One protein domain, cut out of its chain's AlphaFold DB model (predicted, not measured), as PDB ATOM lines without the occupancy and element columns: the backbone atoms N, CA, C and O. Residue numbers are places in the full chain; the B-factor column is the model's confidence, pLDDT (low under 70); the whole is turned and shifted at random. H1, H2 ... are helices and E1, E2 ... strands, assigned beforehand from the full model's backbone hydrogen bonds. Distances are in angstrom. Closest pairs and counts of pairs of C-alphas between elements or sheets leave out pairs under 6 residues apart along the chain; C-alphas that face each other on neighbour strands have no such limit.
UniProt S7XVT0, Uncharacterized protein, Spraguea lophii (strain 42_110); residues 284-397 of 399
ATOM      1  N   ASP A 284    -141.599  73.331  28.629       69.12
ATOM      2  CA  ASP A 284    -142.599  74.020  27.808       69.12
ATOM      3  C   ASP A 284    -142.260  73.889  26.310       69.12
ATOM      4  O   ASP A 284    -143.129  73.533  25.515       69.12
ATOM      5  N   ALA A 285    -140.989  74.067  25.932       66.62
ATOM      6  CA  ALA A 285    -140.510  73.851  24.565       66.62
ATOM      7  C   ALA A 285    -140.614  72.383  24.110       66.62
ATOM      8  O   ALA A 285    -141.057  72.114  22.994       66.62
ATOM      9  N   LEU A 286    -140.241  71.426  24.970       64.81
ATOM     10  CA  LEU A 286    -140.310  69.988  24.677       64.81
ATOM     11  C   LEU A 286    -141.746  69.514  24.395       64.81
ATOM     12  O   LEU A 286    -141.950  68.661  23.536       64.81
ATOM     13  N   TYR A 287    -142.733  70.083  25.092       70.19
ATOM     14  CA  TYR A 287    -144.153  69.752  24.930       70.19
ATOM     15  C   TYR A 287    -144.922  70.699  23.991       70.19
ATOM     16  O   TYR A 287    -146.149  70.606  23.921       70.19
ATOM     17  N   GLY A 288    -144.242  71.608  23.280       68.38
ATOM     18  CA  GLY A 288    -144.873  72.537  22.331       68.38
ATOM     19  C   GLY A 288    -145.816  73.568  22.973       68.38
ATOM     20  O   GLY A 288    -146.747  74.040  22.327       68.38
ATOM     21  N   LYS A 289    -145.604  73.901  24.251       65.19
ATOM     22  CA  LYS A 289    -146.437  74.801  25.066       65.19
ATOM     23  C   LYS A 289    -145.636  76.009  25.551       65.19
ATOM     24  O   LYS A 289    -145.524  76.232  26.754       65.19
ATOM     25  N   LEU A 290    -145.065  76.795  24.642       66.00
ATOM     26  CA  LEU A 290    -144.380  78.031  25.029       66.00
ATOM     27  C   LEU A 290    -145.402  79.070  25.512       66.00
ATOM     28  O   LEU A 290    -146.141  79.661  24.733       66.00
ATOM     29  N   ILE A 291    -145.467  79.241  26.833       64.88
ATOM     30  CA  ILE A 291    -146.345  80.204  27.506       64.88
ATOM     31  C   ILE A 291    -145.667  81.579  27.506       64.88
ATOM     32  O   ILE A 291    -144.484  81.663  27.852       64.88
ATOM     33  N   ASP A 292    -146.433  82.637  27.215       71.44
ATOM     34  CA  ASP A 292    -145.990  84.038  27.269       71.44
ATOM     35  C   ASP A 292    -145.137  84.330  28.517       71.44
ATOM     36  O   ASP A 292    -145.511  84.033  29.659       71.44
ATOM     37  N   ARG A 293    -143.946  84.893  28.290       79.62
ATOM     38  CA  ARG A 293    -142.961  85.169  29.335       79.62
ATOM     39  C   ARG A 293    -142.876  86.666  29.586       79.62
ATOM     40  O   ARG A 293    -142.432  87.438  28.740       79.62
ATOM     41  N   LYS A 294    -143.228  87.074  30.807       80.88
ATOM     42  CA  LYS A 294    -143.084  88.460  31.255       80.88
ATOM     43  C   LYS A 294    -141.605  88.851  31.353       80.88
ATOM     44  O   LYS A 294    -140.875  88.323  32.192       80.88
ATOM     45  N   ILE A 295    -141.210  89.814  30.527       85.81
ATOM     46  CA  ILE A 295    -139.887  90.456  30.502       85.81
ATOM     47  C   ILE A 295    -139.916  91.708  31.385       85.81
ATOM     48  O   ILE A 295    -140.968  92.328  31.559       85.81
ATOM     49  N   SER A 296    -138.778  92.085  31.972       83.88
ATOM     50  CA  SER A 296    -138.703  93.234  32.894       83.88
ATOM     51  C   SER A 296    -138.692  94.612  32.212       83.88
ATOM     52  O   SER A 296    -138.836  95.629  32.889       83.88
ATOM     53  N   LYS A 297    -138.512  94.647  30.889       85.00
ATOM     54  CA  LYS A 297    -138.235  95.833  30.066       85.00
ATOM     55  C   LYS A 297    -139.330  96.085  29.033       85.00
ATOM     56  O   LYS A 297    -139.852  95.145  28.437       85.00
ATOM     57  N   THR A 298    -139.592  97.359  28.758       90.75
ATOM     58  CA  THR A 298    -140.397  97.802  27.612       90.75
ATOM     59  C   THR A 298    -139.528  97.774  26.358       90.75
ATOM     60  O   THR A 298    -138.522  98.478  26.296       90.75
ATOM     61  N   ILE A 299    -139.899  96.956  25.373       91.75
ATOM     62  CA  ILE A 299    -139.138  96.766  24.132       91.75
ATOM     63  C   ILE A 299    -139.943  97.314  22.951       91.75
ATOM     64  O   ILE A 299    -141.156  97.126  22.869       91.75
ATOM     65  N   ASP A 300    -139.258  97.998  22.039       94.25
ATOM     66  CA  ASP A 300    -139.751  98.325  20.708       94.25
ATOM     67  C   ASP A 300    -139.740  97.064  19.836       94.25
ATOM     68  O   ASP A 300    -138.749  96.741  19.178       94.25
ATOM     69  N   TRP A 301    -140.827  96.297  19.922       92.94
ATOM     70  CA  TRP A 301    -140.950  95.023  19.221       92.94
ATOM     71  C   TRP A 301    -140.936  95.187  17.705       92.94
ATOM     72  O   TRP A 301    -140.264  94.405  17.049       92.94
ATOM     73  N   GLU A 302    -141.601  96.206  17.154       93.19
ATOM     74  CA  GLU A 302    -141.614  96.470  15.707       93.19
ATOM     75  C   GLU A 302    -140.180  96.642  15.195       93.19
ATOM     76  O   GLU A 302    -139.707  95.853  14.376       93.19
ATOM     77  N   LYS A 303    -139.434  97.575  15.798       94.81
ATOM     78  CA  LYS A 303    -138.038  97.838  15.439       94.81
ATOM     79  C   LYS A 303    -137.115  96.635  15.671       94.81
ATOM     80  O   LYS A 303    -136.161  96.439  14.920       94.81
ATOM     81  N   LEU A 304    -137.334  95.843  16.724       94.19
ATOM     82  CA  LEU A 304    -136.507  94.662  16.985       94.19
ATOM     83  C   LEU A 304    -136.763  93.558  15.951       94.19
ATOM     84  O   LEU A 304    -135.803  92.998  15.427       94.19
ATOM     85  N   MET A 305    -138.029  93.276  15.627       94.44
ATOM     86  CA  MET A 305    -138.391  92.236  14.661       94.44
ATOM     87  C   MET A 305    -137.925  92.575  13.239       94.44
ATOM     88  O   MET A 305    -137.483  91.673  12.537       94.44
ATOM     89  N   GLU A 306    -137.918  93.854  12.837       93.75
ATOM     90  CA  GLU A 306    -137.336  94.305  11.555       93.75
ATOM     91  C   GLU A 306    -135.853  93.927  11.372       93.75
ATOM     92  O   GLU A 306    -135.374  93.839  10.243       93.75
ATOM     93  N   ASN A 307    -135.114  93.728  12.470       92.69
ATOM     94  CA  ASN A 307    -133.673  93.465  12.457       92.69
ATOM     95  C   ASN A 307    -133.316  91.995  12.761       92.69
ATOM     96  O   ASN A 307    -132.136  91.640  12.734       92.69
ATOM     97  N   ILE A 308    -134.301  91.139  13.054       92.69
ATOM     98  CA  ILE A 308    -134.088  89.711  13.322       92.69
ATOM     99  C   ILE A 308    -134.131  88.922  12.014       92.69
ATOM    100  O   ILE A 308    -135.060  89.043  11.222       92.69
ATOM    101  N   ASN A 309    -133.130  88.068  11.804       85.94
ATOM    102  CA  ASN A 309    -133.117  87.123  10.694       85.94
ATOM    103  C   ASN A 309    -133.847  85.831  11.090       85.94
ATOM    104  O   ASN A 309    -133.556  85.259  12.146       85.94
ATOM    105  N   GLY A 310    -134.713  85.337  10.202       80.44
ATOM    106  CA  GLY A 310    -135.448  84.076  10.354       80.44
ATOM    107  C   GLY A 310    -136.895  84.241  10.829       80.44
ATOM    108  O   GLY A 310    -137.303  85.309  11.279       80.44
ATOM    109  N   ASP A 311    -137.666  83.157  10.736       86.25
ATOM    110  CA  ASP A 311    -139.119  83.136  10.966       86.25
ATOM    111  C   ASP A 311    -139.492  83.024  12.461       86.25
ATOM    112  O   ASP A 311    -140.276  82.164  12.863       86.25
ATOM    113  N   LEU A 312    -138.899  83.869  13.311       90.50
ATOM    114  CA  LEU A 312    -139.244  83.945  14.734       90.50
ATOM    115  C   LEU A 312    -140.448  84.867  14.955       90.50
ATOM    116  O   LEU A 312    -140.509  85.974  14.423       90.50
ATOM    117  N   SER A 313    -141.384  84.449  15.804       90.75
ATOM    118  CA  SER A 313    -142.437  85.322  16.324       90.75
ATOM    119  C   SER A 313    -141.928  86.198  17.478       90.75
ATOM    120  O   SER A 313    -140.884  85.939  18.080       90.75
ATOM    121  N   VAL A 314    -142.702  87.225  17.847       90.88
ATOM    122  CA  VAL A 314    -142.404  88.051  19.031       90.88
ATOM    123  C   VAL A 314    -142.299  87.191  20.296       90.88
ATOM    124  O   VAL A 314    -141.403  87.416  21.108       90.88
ATOM    125  N   ASP A 315    -143.163  86.186  20.461       89.06
ATOM    126  CA  ASP A 315    -143.161  85.320  21.646       89.06
ATOM    127  C   ASP A 315    -141.930  84.400  21.698       89.06
ATOM    128  O   ASP A 315    -141.368  84.180  22.773       89.06
ATOM    129  N   ASP A 316    -141.419  83.969  20.544       90.12
ATOM    130  CA  ASP A 316    -140.165  83.212  20.445       90.12
ATOM    131  C   ASP A 316    -138.965  84.048  20.907       90.12
ATOM    132  O   ASP A 316    -138.124  83.609  21.700       90.12
ATOM    133  N   VAL A 317    -138.918  85.306  20.464       91.81
ATOM    134  CA  VAL A 317    -137.902  86.276  20.885       91.81
ATOM    135  C   VAL A 317    -138.043  86.592  22.376       91.81
ATOM    136  O   VAL A 317    -137.030  86.713  23.078       91.81
ATOM    137  N   LYS A 318    -139.273  86.644  22.914       92.38
ATOM    138  CA  LYS A 318    -139.486  86.828  24.357       92.38
ATOM    139  C   LYS A 318    -138.849  85.716  25.187       92.38
ATOM    140  O   LYS A 318    -138.284  86.017  26.240       92.38
ATOM    141  N   VAL A 319    -138.908  84.456  24.742       91.56
ATOM    142  CA  VAL A 319    -138.297  83.317  25.455       91.56
ATOM    143  C   VAL A 319    -136.786  83.514  25.601       91.56
ATOM    144  O   VAL A 319    -136.251  83.389  26.706       91.56
ATOM    145  N   TYR A 320    -136.103  83.907  24.524       92.94
ATOM    146  CA  TYR A 320    -134.664  84.184  24.542       92.94
ATOM    147  C   TYR A 320    -134.283  85.367  25.444       92.94
ATOM    148  O   TYR A 320    -133.310  85.294  26.204       92.94
ATOM    149  N   ILE A 321    -135.069  86.446  25.423       93.06
ATOM    150  CA  ILE A 321    -134.837  87.613  26.286       93.06
ATOM    151  C   ILE A 321    -135.112  87.266  27.757       93.06
ATOM    152  O   ILE A 321    -134.330  87.644  28.631       93.06
ATOM    153  N   TYR A 322    -136.152  86.481  28.046       92.94
ATOM    154  CA  TYR A 322    -136.430  85.969  29.387       92.94
ATOM    155  C   TYR A 322    -135.275  85.107  29.918       92.94
ATOM    156  O   TYR A 322    -134.804  85.340  31.032       92.94
ATOM    157  N   LEU A 323    -134.764  84.158  29.122       87.62
ATOM    158  CA  LEU A 323    -133.594  83.354  29.494       87.62
ATOM    159  C   LEU A 323    -132.349  84.233  29.704       87.62
ATOM    160  O   LEU A 323    -131.633  84.051  30.686       87.62
ATOM    161  N   SER A 324    -132.135  85.243  28.857       91.94
ATOM    162  CA  SER A 324    -131.057  86.232  29.019       91.94
ATOM    163  C   SER A 324    -131.149  86.987  30.356       91.94
ATOM    164  O   SER A 324    -130.139  87.181  31.032       91.94
ATOM    165  N   GLU A 325    -132.352  87.372  30.798       91.56
ATOM    166  CA  GLU A 325    -132.559  87.967  32.126       91.56
ATOM    167  C   GLU A 325    -132.221  86.985  33.261       91.56
ATOM    168  O   GLU A 325    -131.611  87.392  34.257       91.56
ATOM    169  N   ARG A 326    -132.559  85.694  33.110       84.88
ATOM    170  CA  ARG A 326    -132.203  84.637  34.074       84.88
ATOM    171  C   ARG A 326    -130.686  84.439  34.154       84.88
ATOM    172  O   ARG A 326    -130.154  84.477  35.261       84.88
ATOM    173  N   PHE A 327    -129.978  84.338  33.027       84.94
ATOM    174  CA  PHE A 327    -128.512  84.194  33.001       84.94
ATOM    175  C   PHE A 327    -127.766  85.447  33.474       84.94
ATOM    176  O   PHE A 327    -126.745  85.336  34.150       84.94
ATOM    177  N   ARG A 328    -128.301  86.651  33.236       89.69
ATOM    178  CA  ARG A 328    -127.776  87.885  33.844       89.69
ATOM    179  C   ARG A 328    -127.889  87.862  35.371       89.69
ATOM    180  O   ARG A 328    -126.956  88.257  36.068       89.69
ATOM    181  N   ASN A 329    -129.030  87.419  35.896       84.06
ATOM    182  CA  ASN A 329    -129.234  87.292  37.340       84.06
ATOM    183  C   ASN A 329    -128.350  86.176  37.925       84.06
ATOM    184  O   ASN A 329    -127.803  86.355  39.010       84.06
ATOM    185  N   LEU A 330    -128.144  85.078  37.184       75.62
ATOM    186  CA  LEU A 330    -127.188  84.024  37.524       75.62
ATOM    187  C   LEU A 330    -125.790  84.632  37.692       75.62
ATOM    188  O   LEU A 330    -125.264  84.618  38.801       75.62
ATOM    189  N   ALA A 331    -125.261  85.287  36.653       80.75
ATOM    190  CA  ALA A 331    -123.937  85.916  36.636       80.75
ATOM    191  C   ALA A 331    -123.698  86.901  37.800       80.75
ATOM    192  O   ALA A 331    -122.603  86.968  38.360       80.75
ATOM    193  N   LEU A 332    -124.733  87.637  38.224       82.75
ATOM    194  CA  LEU A 332    -124.663  88.526  39.390       82.75
ATOM    195  C   LEU A 332    -124.394  87.769  40.705       82.75
ATOM    196  O   LEU A 332    -123.675  88.276  41.572       82.75
ATOM    197  N   HIS A 333    -124.964  86.573  40.856       73.75
ATOM    198  CA  HIS A 333    -124.742  85.690  42.000       73.75
ATOM    199  C   HIS A 333    -123.432  84.896  41.863       73.75
ATOM    200  O   HIS A 333    -122.693  84.790  42.842       73.75
ATOM    201  N   GLU A 334    -123.086  84.443  40.650       69.06
ATOM    202  CA  GLU A 334    -121.784  83.830  40.335       69.06
ATOM    203  C   GLU A 334    -120.626  84.756  40.739       69.06
ATOM    204  O   GLU A 334    -119.701  84.322  41.423       69.06
ATOM    205  N   ARG A 335    -120.717  86.056  40.416       75.25
ATOM    206  CA  ARG A 335    -119.741  87.091  40.803       75.25
ATOM    207  C   ARG A 335    -119.485  87.124  42.310       75.25
ATOM    208  O   ARG A 335    -118.335  87.172  42.738       75.25
ATOM    209  N   GLY A 336    -120.551  87.120  43.114       66.31
ATOM    210  CA  GLY A 336    -120.445  87.159  44.577       66.31
ATOM    211  C   GLY A 336    -119.763  85.916  45.153       66.31
ATOM    212  O   GLY A 336    -119.051  86.012  46.147       66.31
ATOM    213  N   TYR A 337    -119.937  84.768  44.499       62.75
ATOM    214  CA  TYR A 337    -119.268  83.520  44.849       62.75
ATOM    215  C   TYR A 337    -117.789  83.502  44.396       62.75
ATOM    216  O   TYR A 337    -116.906  83.232  45.211       62.75
ATOM    217  N   PHE A 338    -117.480  83.854  43.142       62.47
ATOM    218  CA  PHE A 338    -116.102  83.832  42.628       62.47
ATOM    219  C   PHE A 338    -115.195  84.868  43.301       62.47
ATOM    220  O   PHE A 338    -114.054  84.551  43.632       62.47
ATOM    221  N   SER A 339    -115.725  86.054  43.620       63.44
ATOM    222  CA  SER A 339    -114.995  87.087  44.365       63.44
ATOM    223  C   SER A 339    -114.545  86.633  45.759       63.44
ATOM    224  O   SER A 339    -113.553  87.155  46.254       63.44
ATOM    225  N   LYS A 340    -115.246  85.680  46.392       59.47
ATOM    226  CA  LYS A 340    -114.828  85.081  47.674       59.47
ATOM    227  C   LYS A 340    -113.795  83.964  47.509       59.47
ATOM    228  O   LYS A 340    -113.044  83.696  48.438       59.47
ATOM    229  N   LYS A 341    -113.799  83.271  46.366       54.28
ATOM    230  CA  LYS A 341    -112.922  82.120  46.098       54.28
ATOM    231  C   LYS A 341    -111.566  82.494  45.499       54.28
ATOM    232  O   LYS A 341    -110.682  81.649  45.511       54.28
ATOM    233  N   GLY A 342    -111.403  83.712  44.981       57.84
ATOM    234  CA  GLY A 342    -110.162  84.148  44.329       57.84
ATOM    235  C   GLY A 342    -109.947  83.571  42.921       57.84
ATOM    236  O   GLY A 342    -108.876  83.750  42.353       57.84
ATOM    237  N   ASP A 343    -110.959  82.908  42.344       65.38
ATOM    238  CA  ASP A 343    -110.952  82.383  40.970       65.38
ATOM    239  C   ASP A 343    -111.051  83.563  39.960       65.38
ATOM    240  O   ASP A 343    -112.125  83.821  39.411       65.38
ATOM    241  N   GLN A 344    -109.963  84.319  39.747       79.94
ATOM    242  CA  GLN A 344    -109.976  85.591  38.998       79.94
ATOM    243  C   GLN A 344    -110.476  85.452  37.548       79.94
ATOM    244  O   GLN A 344    -111.379  86.186  37.159       79.94
ATOM    245  N   ASP A 345    -109.989  84.469  36.781       78.38
ATOM    246  CA  ASP A 345    -110.421  84.251  35.385       78.38
ATOM    247  C   ASP A 345    -111.939  84.024  35.275       78.38
ATOM    248  O   ASP A 345    -112.606  84.473  34.339       78.38
ATOM    249  N   LEU A 346    -112.511  83.330  36.264       73.38
ATOM    250  CA  LEU A 346    -113.942  83.055  36.319       73.38
ATOM    251  C   LEU A 346    -114.727  84.270  36.807       73.38
ATOM    252  O   LEU A 346    -115.821  84.517  36.305       73.38
ATOM    253  N   LEU A 347    -114.172  85.048  37.741       78.31
ATOM    254  CA  LEU A 347    -114.737  86.329  38.152       78.31
ATOM    255  C   LEU A 347    -114.833  87.296  36.963       78.31
ATOM    256  O   LEU A 347    -115.878  87.924  36.778       78.31
ATOM    257  N   ASP A 348    -113.790  87.375  36.137       85.56
ATOM    258  CA  ASP A 348    -113.763  88.224  34.947       85.56
ATOM    259  C   ASP A 348    -114.745  87.732  33.875       85.56
ATOM    260  O   ASP A 348    -115.546  88.533  33.389       85.56
ATOM    261  N   MET A 349    -114.802  86.422  33.606       89.88
ATOM    262  CA  MET A 349    -115.801  85.826  32.706       89.88
ATOM    263  C   MET A 349    -117.243  86.140  33.142       89.88
ATOM    264  O   MET A 349    -118.065  86.542  32.317       89.88
ATOM    265  N   VAL A 350    -117.593  85.988  34.426       83.06
ATOM    266  CA  VAL A 350    -118.975  86.271  34.867       83.06
ATOM    267  C   VAL A 350    -119.273  87.764  34.934       83.06
ATOM    268  O   VAL A 350    -120.411  88.174  34.711       83.06
ATOM    269  N   MET A 351    -118.258  88.597  35.174       89.19
ATOM    270  CA  MET A 351    -118.373  90.047  35.038       89.19
ATOM    271  C   MET A 351    -118.593  90.458  33.583       89.19
ATOM    272  O   MET A 351    -119.391  91.363  33.330       89.19
ATOM    273  N   GLU A 352    -117.940  89.800  32.626       93.56
ATOM    274  CA  GLU A 352    -118.180  89.985  31.197       93.56
ATOM    275  C   GLU A 352    -119.591  89.530  30.811       93.56
ATOM    276  O   GLU A 352    -120.359  90.345  30.302       93.56
ATOM    277  N   LYS A 353    -119.992  88.301  31.163       91.06
ATOM    278  CA  LYS A 353    -121.350  87.769  30.947       91.06
ATOM    279  C   LYS A 353    -122.433  88.689  31.527       91.06
ATOM    280  O   LYS A 353    -123.426  88.994  30.864       91.06
ATOM    281  N   PHE A 354    -122.238  89.186  32.751       92.19
ATOM    282  CA  PHE A 354    -123.156  90.132  33.388       92.19
ATOM    283  C   PHE A 354    -123.246  91.459  32.618       92.19
ATOM    284  O   PHE A 354    -124.350  91.964  32.390       92.19
ATOM    285  N   LYS A 355    -122.107  92.027  32.192       93.19
ATOM    286  CA  LYS A 355    -122.060  93.243  31.357       93.19
ATOM    287  C   LYS A 355    -122.720  93.007  29.996       93.19
ATOM    288  O   LYS A 355    -123.476  93.862  29.541       93.19
ATOM    289  N   PHE A 356    -122.484  91.848  29.383       95.44
ATOM    290  CA  PHE A 356    -123.023  91.441  28.090       95.44
ATOM    291  C   PHE A 356    -124.554  91.425  28.113       95.44
ATOM    292  O   PHE A 356    -125.174  92.232  27.425       95.44
ATOM    293  N   PHE A 357    -125.182  90.650  29.002       94.00
ATOM    294  CA  PHE A 357    -126.648  90.643  29.139       94.00
ATOM    295  C   PHE A 357    -127.242  91.938  29.733       94.00
ATOM    296  O   PHE A 357    -128.458  92.151  29.698       94.00
ATOM    297  N   SER A 358    -126.414  92.835  30.274       91.31
ATOM    298  CA  SER A 358    -126.839  94.191  30.649       91.31
ATOM    299  C   SER A 358    -126.799  95.183  29.478       91.31
ATOM    300  O   SER A 358    -127.403  96.246  29.584       91.31
ATOM    301  N   LYS A 359    -126.113  94.852  28.374       94.38
ATOM    302  CA  LYS A 359    -125.931  95.719  27.198       94.38
ATOM    303  C   LYS A 359    -126.612  95.187  25.935       94.38
ATOM    304  O   LYS A 359    -126.994  95.998  25.093       94.38
ATOM    305  N   TYR A 360    -126.779  93.874  25.790       96.06
ATOM    306  CA  TYR A 360    -127.266  93.245  24.562       96.06
ATOM    307  C   TYR A 360    -128.500  92.361  24.791       96.06
ATOM    308  O   TYR A 360    -128.635  91.724  25.836       96.06
ATOM    309  N   LEU A 361    -129.426  92.361  23.833       94.31
ATOM    310  CA  LEU A 361    -130.423  91.305  23.658       94.31
ATOM    311  C   LEU A 361    -129.771  90.211  22.814       94.31
ATOM    312  O   LEU A 361    -129.011  90.519  21.896       94.31
ATOM    313  N   VAL A 362    -130.065  88.958  23.136       95.31
ATOM    314  CA  VAL A 362    -129.478  87.785  22.487       95.31
ATOM    315  C   VAL A 362    -130.624  86.911  22.015       95.31
ATOM    316  O   VAL A 362    -131.522  86.627  22.805       95.31
ATOM    317  N   VAL A 363    -130.613  86.518  20.745       94.50
ATOM    318  CA  VAL A 363    -131.684  85.736  20.113       94.50
ATOM    319  C   VAL A 363    -131.056  84.580  19.339       94.50
ATOM    320  O   VAL A 363    -130.049  84.760  18.655       94.50
ATOM    321  N   GLY A 364    -131.616  83.379  19.470       92.50
ATOM    322  CA  GLY A 364    -131.179  82.224  18.687       92.50
ATOM    323  C   GLY A 364    -131.766  82.182  17.279       92.50
ATOM    324  O   GLY A 364    -132.200  83.191  16.724       92.50
ATOM    325  N   LYS A 365    -131.747  80.982  16.699       89.25
ATOM    326  CA  LYS A 365    -132.233  80.695  15.340       89.25
ATOM    327  C   LYS A 365    -133.643  80.097  15.291       89.25
ATOM    328  O   LYS A 365    -134.347  80.293  14.312       89.25
ATOM    329  N   ASP A 366    -134.026  79.333  16.313       89.88
ATOM    330  CA  ASP A 366    -135.292  78.605  16.405       89.88
ATOM    331  C   ASP A 366    -135.581  78.253  17.874       89.88
ATOM    332  O   ASP A 366    -134.663  78.132  18.681       89.88
ATOM    333  N   ILE A 367    -136.853  78.063  18.215       87.94
ATOM    334  CA  ILE A 367    -137.336  77.723  19.568       87.94
ATOM    335  C   ILE A 367    -137.398  76.220  19.867       87.94
ATOM    336  O   ILE A 367    -138.038  75.801  20.834       87.94
ATOM    337  N   SER A 368    -136.761  75.369  19.057       83.12
ATOM    338  CA  SER A 368    -136.759  73.938  19.357       83.12
ATOM    339  C   SER A 368    -136.070  73.665  20.696       83.12
ATOM    340  O   SER A 368    -135.112  74.345  21.076       83.12
ATOM    341  N   TYR A 369    -136.505  72.609  21.388       74.56
ATOM    342  CA  TYR A 369    -135.873  72.145  22.627       74.56
ATOM    343  C   TYR A 369    -134.339  72.044  22.506       74.56
ATOM    344  O   TYR A 369    -133.626  72.443  23.419       74.56
ATOM    345  N   LYS A 370    -133.822  71.581  21.356       76.38
ATOM    346  CA  LYS A 370    -132.376  71.471  21.098       76.38
ATOM    347  C   LYS A 370    -131.682  72.837  21.049       76.38
ATOM    348  O   LYS A 370    -130.614  72.988  21.636       76.38
ATOM    349  N   SER A 371    -132.272  73.824  20.378       82.88
ATOM    350  CA  SER A 371    -131.700  75.172  20.257       82.88
ATOM    351  C   SER A 371    -131.793  75.971  21.559       82.88
ATOM    352  O   SER A 371    -130.865  76.709  21.890       82.88
ATOM    353  N   LEU A 372    -132.869  75.796  22.333       78.06
ATOM    354  CA  LEU A 372    -133.001  76.399  23.662       78.06
ATOM    355  C   LEU A 372    -132.080  75.730  24.691       78.06
ATOM    356  O   LEU A 372    -131.436  76.437  25.463       78.06
ATOM    357  N   LEU A 373    -131.937  74.399  24.664       74.75
ATOM    358  CA  LEU A 373    -130.957  73.691  25.491       74.75
ATOM    359  C   LEU A 373    -129.537  74.176  25.183       74.75
ATOM    360  O   LEU A 373    -128.806  74.516  26.109       74.75
ATOM    361  N   LYS A 374    -129.174  74.296  23.900       76.25
ATOM    362  CA  LYS A 374    -127.848  74.777  23.497       76.25
ATOM    363  C   LYS A 374    -127.588  76.225  23.934       76.25
ATOM    364  O   LYS A 374    -126.518  76.515  24.459       76.25
ATOM    365  N   PHE A 375    -128.587  77.105  23.831       82.38
ATOM    366  CA  PHE A 375    -128.510  78.453  24.406       82.38
ATOM    367  C   PHE A 375    -128.258  78.410  25.917       82.38
ATOM    368  O   PHE A 375    -127.412  79.138  26.431       82.38
ATOM    369  N   CYS A 376    -128.953  77.534  26.645       76.94
ATOM    370  CA  CYS A 376    -128.702  77.362  28.067       76.94
ATOM    371  C   CYS A 376    -127.281  76.842  28.345       76.94
ATOM    372  O   CYS A 376    -126.628  77.372  29.236       76.94
ATOM    373  N   GLU A 377    -126.768  75.876  27.583       69.75
ATOM    374  CA  GLU A 377    -125.394  75.359  27.708       69.75
ATOM    375  C   GLU A 377    -124.313  76.404  27.396       69.75
ATOM    376  O   GLU A 377    -123.273  76.419  28.051       69.75
ATOM    377  N   ASP A 378    -124.537  77.302  26.438       77.69
ATOM    378  CA  ASP A 378    -123.551  78.318  26.043       77.69
ATOM    379  C   ASP A 378    -123.467  79.505  27.020       77.69
ATOM    380  O   ASP A 378    -122.454  80.213  27.050       77.69
ATOM    381  N   PHE A 379    -124.495  79.697  27.857       76.75
ATOM    382  CA  PHE A 379    -124.576  80.785  28.843       76.75
ATOM    383  C   PHE A 379    -124.686  80.338  30.312       76.75
ATOM    384  O   PHE A 379    -124.658  81.192  31.211       76.75
ATOM    385  N   THR A 380    -124.767  79.030  30.584       63.81
ATOM    386  CA  THR A 380    -124.723  78.463  31.941       63.81
ATOM    387  C   THR A 380    -123.372  78.703  32.627       63.81
ATOM    388  O   THR A 380    -122.483  79.408  32.152       63.81
ATOM    389  N   PHE A 381    -123.230  78.193  33.838       55.66
ATOM    390  CA  PHE A 381    -122.096  78.464  34.701       55.66
ATOM    391  C   PHE A 381    -120.765  78.038  34.059       55.66
ATOM    392  O   PHE A 381    -120.644  76.926  33.555       55.66
ATOM    393  N   LYS A 382    -119.756  78.923  34.113       59.47
ATOM    394  CA  LYS A 382    -118.428  78.783  33.462       59.47
ATOM    395  C   LYS A 382    -118.417  78.666  31.932       59.47
ATOM    396  O   LYS A 382    -117.333  78.549  31.366       59.47
ATOM    397  N   THR A 383    -119.560  78.744  31.259       67.38
ATOM    398  CA  THR A 383    -119.618  78.921  29.807       67.38
ATOM    399  C   THR A 383    -120.032  80.348  29.478       67.38
ATOM    400  O   THR A 383    -120.789  80.995  30.211       67.38
ATOM    401  N   PHE A 384    -119.469  80.872  28.396       85.31
ATOM    402  CA  PHE A 384    -119.862  82.144  27.807       85.31
ATOM    403  C   PHE A 384    -119.483  82.128  26.322       85.31
ATOM    404  O   PHE A 384    -118.402  82.568  25.945       85.31
ATOM    405  N   ASN A 385    -120.356  81.564  25.484       88.06
ATOM    406  CA  ASN A 385    -120.221  81.610  24.027       88.06
ATOM    407  C   ASN A 385    -121.440  82.325  23.429       88.06
ATOM    408  O   ASN A 385    -122.572  81.889  23.605       88.06
ATOM    409  N   TYR A 386    -121.203  83.427  22.718       92.69
ATOM    410  CA  TYR A 386    -122.249  84.190  22.035       92.69
ATOM    411  C   TYR A 386    -122.164  84.138  20.499       92.69
ATOM    412  O   TYR A 386    -122.981  84.761  19.828       92.69
ATOM    413  N   GLU A 387    -121.205  83.405  19.932       92.62
ATOM    414  CA  GLU A 387    -120.835  83.461  18.507       92.62
ATOM    415  C   GLU A 387    -121.960  82.998  17.570       92.62
ATOM    416  O   GLU A 387    -122.087  83.495  16.455       92.62
ATOM    417  N   ASN A 388    -122.799  82.069  18.035       91.31
ATOM    418  CA  ASN A 388    -123.878  81.455  17.255       91.31
ATOM    419  C   ASN A 388    -125.233  82.182  17.380       91.31
ATOM    420  O   ASN A 388    -126.262  81.635  16.977       91.31
ATOM    421  N   TYR A 389    -125.258  83.383  17.965       95.75
ATOM    422  CA  TYR A 389    -126.488  84.091  18.327       95.75
ATOM    423  C   TYR A 389    -126.564  85.483  17.694       95.75
ATOM    424  O   TYR A 389    -125.558  86.145  17.456       95.75
ATOM    425  N   GLN A 390    -127.787  85.950  17.448       96.06
ATOM    426  CA  GLN A 390    -128.058  87.305  16.976       96.06
ATOM    427  C   GLN A 390    -128.003  88.268  18.170       96.06
ATOM    428  O   GLN A 390    -128.637  88.020  19.200       96.06
ATOM    429  N   ILE A 391    -127.219  89.346  18.055       96.75
ATOM    430  CA  ILE A 391    -126.870  90.238  19.173       96.75
ATOM    431  C   ILE A 391    -127.291  91.670  18.845       96.75
ATOM    432  O   ILE A 391    -126.777  92.284  17.912       96.75
ATOM    433  N   PHE A 392    -128.176  92.232  19.666       95.94
ATOM    434  CA  PHE A 392    -128.758  93.562  19.465       95.94
ATOM    435  C   PHE A 392    -128.433  94.472  20.648       95.94
ATOM    436  O   PHE A 392    -128.588  94.069  21.797       95.94
ATOM    437  N   ILE A 393    -127.992  95.714  20.421       95.75
ATOM    438  CA  ILE A 393    -127.645  96.623  21.527       95.75
ATOM    439  C   ILE A 393    -128.927  97.138  22.194       95.75
ATOM    440  O   ILE A 393    -129.694  97.878  21.592       95.75
ATOM    441  N   GLN A 394    -129.142  96.800  23.469       93.31
ATOM    442  CA  GLN A 394    -130.385  97.070  24.210       93.31
ATOM    443  C   GLN A 394    -130.856  98.525  24.139       93.31
ATOM    444  O   GLN A 394    -132.050  98.772  24.001       93.31
ATOM    445  N   LYS A 395    -129.926  99.485  24.208       92.81
ATOM    446  CA  LYS A 395    -130.229 100.926  24.178       92.81
ATOM    447  C   LYS A 395    -130.990 101.364  22.914       92.81
ATOM    448  O   LYS A 395    -131.622 102.409  22.930       92.81
ATOM    449  N   ASP A 396    -130.877 100.598  21.826       93.88
ATOM    450  CA  ASP A 396    -131.476 100.936  20.536       93.88
ATOM    451  C   ASP A 396    -132.923 100.411  20.423       93.88
ATOM    452  O   ASP A 396    -133.626 100.802  19.491       93.88
ATOM    453  N   TYR A 397    -133.372  99.568  21.367       92.31
ATOM    454  CA  TYR A 397    -134.677  98.884  21.350       92.31
ATOM    455  C   TYR A 397    -135.470  98.988  22.665       92.31
ATOM    456  O   TYR A 397    -136.639  98.624  22.684       92.31
TER     457      TYR A 397
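This is residues 284 to 397 of the 399 residues of an uncharacterized protein of Spraguea lophii (strain 42_110) (UniProt S7XVT0). A small two-stranded sheet, E1 beside E2, packs through E1 on the first part of the long helix H2, which folds back through H3 into a long helical hairpin. H4 runs beside H2 with few contacts, and the short H1 sits near the start of H2, at the opposite end of the long axis from the hairpin's turn. The 114 printed residues hold four named helices and two named strands in the order H1 H2 H3 E1 H4 E2; the sheet is antiparallel and the class mostly helix. The whole is compact, with a radius of gyration of the C-alphas of 14.5 A and spans of 44 by 33 by 25 A.

Find E1 at residues 360 to 363 and E2 at 390 to 393, ending at C-alpha 393, (-127.645, 96.623, 21.527). H2, residues 314 to 341, runs 40.5 A from C-alpha 314 at (-142.404, 88.051, 19.031). H3 spans residues 344 to 359, 22.3 A; H4, 369 to 379, 15.5 A; H1, 301 to 305, 5.9 A.

Between E1 and E2, look for N 361 and O 392, 2.8 A apart. The closest C-alphas of E1 and H2, Val 363 and Tyr 320, are 5.6 A apart. H2 and H3 form a hairpin and touch, closest at C-alphas 328 and 354, 5.2 A, opposite ways at a shallow tilt of 30 degrees. H4 is close to H2 but not clearly touching, closest at C-alphas 379 and 327, 6.7 A. H1 is only just apart from E2, at 8.2 A. Each O i to N i+4 pair is within hydrogen-bond range in H1, H3 and H4, and 22 of 24 in H2.

C-alphas 302 and 342, the farthest apart, are 44.3 A apart. The printed part has no cut, and no link between named elements is long. Confidence is under 70 at residues 284 to 286, 288 to 291, 334, 336 to 343, 377 and 380 to 383.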